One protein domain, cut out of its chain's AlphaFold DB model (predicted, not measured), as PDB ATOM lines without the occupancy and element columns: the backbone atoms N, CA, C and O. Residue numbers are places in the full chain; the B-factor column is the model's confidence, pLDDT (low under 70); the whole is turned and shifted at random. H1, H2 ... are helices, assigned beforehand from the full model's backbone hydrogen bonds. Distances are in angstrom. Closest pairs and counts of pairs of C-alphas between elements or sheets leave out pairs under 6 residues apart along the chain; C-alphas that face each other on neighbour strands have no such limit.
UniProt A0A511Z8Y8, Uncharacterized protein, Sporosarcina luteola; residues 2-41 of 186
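What this domain is: This is residues 2 to 41 of the 186 residues of an uncharacterized protein of Sporosarcina luteola (UniProt A0A511Z8Y8). Two short helices, H1 and H2, are packed together almost at right angles. After H2, a long stretch with no named element, residues 27 to 41, folds back the way H2 came and runs on to Trp 41, at one end of the longest distance in the domain. The printed part has 40 residues with two named helices, H1 then H2, and no named strand; the class is all helix, although under half of the residues, 19 of 40, are in named elements. The whole is compact, with a radius of gyration of the C-alphas of 8.9 A, and rounded, with spans of 24 by 20 by 16 A.

Where its parts are: The longest helix by residues, H1, holds residues 2 to 11 and measures 14.3 A from C-alpha 2 at (173.708, 180.866, 172.884) to C-alpha 11 at (172.137, 167.064, 176.096). H2 holds residues 18 to 26 and measures 12.3 A, from C-alpha 18 at (181.322, 178.217, 185.473) to C-alpha 26 at (169.388, 181.138, 185.096).

How they stand to each other: H1 and H2 touch, with 4 pairs of C-alphas within 8 A. Their closest C-alphas, those of Ile 6 and Ala 24, are 6.9 A apart. Their lines are about perpendicular, at 84 degrees, and their centres are 10.9 A apart. In H1 and H2 every O i to N i+4 pair is within hydrogen-bond range.

The domain as a whole: The two C-alphas farthest apart are those of Gly 28 and Trp 41, 25.2 A. The link from H1 to H2, 6 residues, is short. The C-alphas of residues 27 to 41 lie 7 to 15 A from the mean of all C-alphas. The printed part has no cut. The mean pLDDT of the printed part is 92.3, and no printed residue is under 70.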
ATOM      1  N   LEU A   2     172.884 181.334 171.758       94.19
ATOM      2  CA  LEU A   2     173.708 180.866 172.884       94.19
ATOM      3  C   LEU A   2     172.981 179.762 173.663       94.19
ATOM      4  O   LEU A   2     173.559 178.710 173.918       94.19
ATOM      5  N   LYS A   3     171.678 179.936 173.916       95.19
ATOM      6  CA  LYS A   3     170.831 178.906 174.536       95.19
ATOM      7  C   LYS A   3     170.846 177.572 173.805       95.19
ATOM      8  O   LYS A   3     170.990 176.550 174.453       95.19
ATOM      9  N   GLU A   4     170.736 177.564 172.479       94.81
ATOM     10  CA  GLU A   4     170.759 176.318 171.695       94.81
ATOM     11  C   GLU A   4     172.092 175.580 171.846       94.81
ATOM     12  O   GLU A   4     172.096 174.364 172.011       94.81
ATOM     13  N   LYS A   5     173.212 176.315 171.840       95.62
ATOM     14  CA  LYS A   5     174.546 175.731 172.028       95.62
ATOM     15  C   LYS A   5     174.709 175.158 173.435       95.62
ATOM     16  O   LYS A   5     175.148 174.026 173.575       95.62
ATOM     17  N   ILE A   6     174.294 175.895 174.467       97.00
ATOM     18  CA  ILE A   6     174.365 175.415 175.854       97.00
ATOM     19  C   ILE A   6     173.445 174.213 176.088       97.00
ATOM     20  O   ILE A   6     173.867 173.247 176.716       97.00
ATOM     21  N   THR A   7     172.221 174.221 175.551       95.88
ATOM     22  CA  THR A   7     171.333 173.050 175.598       95.88
ATOM     23  C   THR A   7     171.990 171.846 174.931       95.88
ATOM     24  O   THR A   7     171.964 170.764 175.502       95.88
ATOM     25  N   HIS A   8     172.626 172.032 173.769       95.69
ATOM     26  CA  HIS A   8     173.321 170.946 173.085       95.69
ATOM     27  C   HIS A   8     174.431 170.336 173.947       95.69
ATOM     28  O   HIS A   8     174.440 169.121 174.109       95.69
ATOM     29  N   LEU A   9     175.290 171.164 174.557       95.31
ATOM     30  CA  LEU A   9     176.347 170.699 175.464       95.31
ATOM     31  C   LEU A   9     175.783 169.908 176.656       95.31
ATOM     32  O   LEU A   9     176.345 168.896 177.063       95.31
ATOM     33  N   ILE A  10     174.648 170.342 177.214       94.81
ATOM     34  CA  ILE A  10     173.978 169.627 178.311       94.81
ATOM     35  C   ILE A  10     173.421 168.283 177.824       94.81
ATOM     36  O   ILE A  10     173.631 167.263 178.479       94.81
ATOM     37  N   ASP A  11     172.740 168.268 176.677       94.19
ATOM     38  CA  ASP A  11     172.137 167.064 176.096       94.19
ATOM     39  C   ASP A  11     173.195 166.018 175.701       94.19
ATOM     40  O   ASP A  11     172.932 164.815 175.766       94.19
ATOM     41  N   THR A  12     174.402 166.458 175.321       93.62
ATOM     42  CA  THR A  12     175.558 165.591 175.036       93.62
ATOM     43  C   THR A  12     176.403 165.273 176.272       93.62
ATOM     44  O   THR A  12     177.362 164.507 176.169       93.62
ATOM     45  N   ASN A  13     176.018 165.779 177.451       92.81
ATOM     46  CA  ASN A  13     176.735 165.629 178.718       92.81
ATOM     47  C   ASN A  13     178.199 166.107 178.646       92.81
ATOM     48  O   ASN A  13     179.094 165.532 179.273       92.81
ATOM     49  N   GLU A  14     178.440 167.159 177.869       94.50
ATOM     50  CA  GLU A  14     179.726 167.836 177.826       94.50
ATOM     51  C   GLU A  14     179.936 168.696 179.076       94.50
ATOM     52  O   GLU A  14     178.986 169.264 179.626       94.50
ATOM     53  N   PRO A  15     181.184 168.798 179.565       95.50
ATOM     54  CA  PRO A  15     181.482 169.649 180.701       95.50
ATOM     55  C   PRO A  15     181.224 171.120 180.349       95.50
ATOM     56  O   PRO A  15     181.301 171.527 179.191       95.50
ATOM     57  N   LEU A  16     180.951 171.940 181.361       96.56
ATOM     58  CA  LEU A  16     180.665 173.366 181.189       96.56
ATOM     59  C   LEU A  16     181.605 174.228 182.031       96.56
ATOM     60  O   LEU A  16     181.970 173.853 183.151       96.56
ATOM     61  N   PHE A  17     181.959 175.405 181.523       97.00
ATOM     62  CA  PHE A  17     182.595 176.448 182.319       97.00
ATOM     63  C   PHE A  17     181.614 177.019 183.342       97.00
ATOM     64  O   PHE A  17     180.395 176.974 183.171       97.00
ATOM     65  N   SER A  18     182.139 177.627 184.405       95.38
ATOM     66  CA  SER A  18     181.322 178.217 185.473       95.38
ATOM     67  C   SER A  18     180.299 179.235 184.950       95.38
ATOM     68  O   SER A  18     179.155 179.236 185.405       95.38
ATOM     69  N   ILE A  19     180.672 180.060 183.962       97.06
ATOM     70  CA  ILE A  19     179.759 181.036 183.345       97.06
ATOM     71  C   ILE A  19     178.646 180.366 182.524       97.06
ATOM     72  O   ILE A  19     177.491 180.782 182.608       97.06
ATOM     73  N   GLU A  20     178.966 179.288 181.803       97.38
ATOM     74  CA  GLU A  20     178.008 178.494 181.026       97.38
ATOM     75  C   GLU A  20     176.995 177.805 181.958       97.38
ATOM     76  O   GLU A  20     175.792 177.841 181.702       97.38
ATOM     77  N   LYS A  21     177.460 177.244 183.086       95.81
ATOM     78  CA  LYS A  21     176.591 176.650 184.119       95.81
ATOM     79  C   LYS A  21     175.658 177.678 184.742       95.81
ATOM     80  O   LYS A  21     174.459 177.433 184.847       95.81
ATOM     81  N   ALA A  22     176.197 178.831 185.137       95.56
ATOM     82  CA  ALA A  22     175.400 179.910 185.716       95.56
ATOM     83  C   ALA A  22     174.312 180.378 184.738       95.56
ATOM     84  O   ALA A  22     173.153 180.532 185.124       95.56
ATOM     85  N   TYR A  23     174.662 180.532 183.460       96.94
ATOM     86  CA  TYR A  23     173.703 180.831 182.405       96.94
ATOM     87  C   TYR A  23     172.628 179.745 182.278       96.94
ATOM     88  O   TYR A  23     171.437 180.053 182.295       96.94
ATOM     89  N   ALA A  24     173.021 178.474 182.207       96.19
ATOM     90  CA  ALA A  24     172.092 177.358 182.068       96.19
ATOM     91  C   ALA A  24     171.092 177.264 183.233       96.19
ATOM     92  O   ALA A  24     169.901 177.046 182.996       96.19
ATOM     93  N   VAL A  25     171.543 177.480 184.473       95.12
ATOM     94  CA  VAL A  25     170.666 177.548 185.655       95.12
ATOM     95  C   VAL A  25     169.705 178.733 185.547       95.12
ATOM     96  O   VAL A  25     168.495 178.555 185.680       95.12
ATOM     97  N   ASN A  26     170.210 179.929 185.225       94.50
ATOM     98  CA  ASN A  26     169.388 181.138 185.096       94.50
ATOM     99  C   ASN A  26     168.321 181.021 183.993       94.50
ATOM    100  O   ASN A  26     167.235 181.583 184.118       94.50
ATOM    101  N   GLN A  27     168.615 180.276 182.928       95.00
ATOM    102  CA  GLN A  27     167.695 180.016 181.819       95.00
ATOM    103  C   GLN A  27     166.752 178.824 182.066       95.00
ATOM    104  O   GLN A  27     165.936 178.504 181.196       95.00
ATOM    105  N   GLY A  28     166.858 178.150 183.218       93.88
ATOM    106  CA  GLY A  28     166.069 176.962 183.553       93.88
ATOM    107  C   GLY A  28     166.389 175.735 182.691       93.88
ATOM    108  O   GLY A  28     165.542 174.855 182.555       93.88
ATOM    109  N   LEU A  29     167.580 175.684 182.082       93.31
ATOM    110  CA  LEU A  29     168.060 174.549 181.280       93.31
ATOM    111  C   LEU A  29     168.594 173.414 182.160       93.31
ATOM    112  O   LEU A  29     168.564 172.250 181.770       93.31
ATOM    113  N   MET A  30     169.082 173.751 183.353       90.75
ATOM    114  CA  MET A  30     169.567 172.797 184.342       90.75
ATOM    115  C   MET A  30     169.212 173.249 185.759       90.75
ATOM    116  O   MET A  30     168.987 174.431 186.007       90.75
ATOM    117  N   ASN A  31     169.192 172.307 186.700       84.38
ATOM    118  CA  ASN A  31     169.121 172.618 188.127       84.38
ATOM    119  C   ASN A  31     170.537 172.749 188.707       84.38
ATOM    120  O   ASN A  31     171.468 172.137 188.188       84.38
ATOM    121  N   GLU A  32     170.688 173.441 189.840       75.06
ATOM    122  CA  GLU A  32     171.973 173.537 190.566       75.06
ATOM    123  C   GLU A  32     172.556 172.164 190.955       75.06
ATOM    124  O   GLU A  32     173.763 172.021 191.114       75.06
ATOM    125  N   ASN A  33     171.698 171.144 191.062       72.31
ATOM    126  CA  ASN A  33     172.071 169.771 191.406       72.31
ATOM    127  C   ASN A  33     172.404 168.884 190.191       72.31
ATOM    128  O   ASN A  33     172.665 167.698 190.377       72.31
ATOM    129  N   ASN A  34     172.330 169.393 188.954       74.25
ATOM    130  CA  ASN A  34     172.676 168.592 187.778       74.25
ATOM    131  C   ASN A  34     174.192 168.324 187.747       74.25
ATOM    132  O   ASN A  34     174.995 169.257 187.789       74.25
ATOM    133  N   GLU A  35     174.580 167.052 187.626       75.88
ATOM    134  CA  GLU A  35     175.978 166.593 187.594       75.88
ATOM    135  C   GLU A  35     176.635 166.819 186.219       75.88
ATOM    136  O   GLU A  35     177.066 165.881 185.556       75.88
ATOM    137  N   VAL A  36     176.717 168.071 185.764       84.56
ATOM    138  CA  VAL A  36     177.524 168.408 184.581       84.56
ATOM    139  C   VAL A  36     178.968 168.659 185.018       84.56
ATOM    140  O   VAL A  36     179.213 169.416 185.965       84.56
ATOM    141  N   GLY A  37     179.935 168.045 184.330       90.44
ATOM    142  CA  GLY A  37     181.367 168.192 184.619       90.44
ATOM    143  C   GLY A  37     181.852 169.648 184.556       90.44
ATOM    144  O   GLY A  37     181.192 170.516 183.985       90.44
ATOM    145  N   ASN A  38     182.983 169.951 185.194       92.50
ATOM    146  CA  ASN A  38     183.649 171.250 185.032       92.50
ATOM    147  C   ASN A  38     184.521 171.194 183.780       92.50
ATOM    148  O   ASN A  38     185.318 170.269 183.646       92.50
ATOM    149  N   LYS A  39     184.341 172.155 182.873       94.50
ATOM    150  CA  LYS A  39     185.182 172.274 181.681       94.50
ATOM    151  C   LYS A  39     186.523 172.865 182.089       94.50
ATOM    152  O   LYS A  39     186.567 173.848 182.829       94.50
ATOM    153  N   GLU A  40     187.588 172.248 181.606       93.69
ATOM    154  CA  GLU A  40     188.938 172.792 181.646       93.69
ATOM    155  C   GLU A  40     189.305 173.275 180.244       93.69
ATOM    156  O   GLU A  40     188.686 172.878 179.253       93.69
ATOM    157  N   TRP A  41     190.279 174.173 180.164       94.88
ATOM    158  CA  TRP A  41     190.759 174.638 178.877       94.88
ATOM    159  C   TRP A  41     191.529 173.547 178.144       94.88
ATOM    160  O   TRP A  41     192.414 172.911 178.711       94.88
TER     161      TRP A  41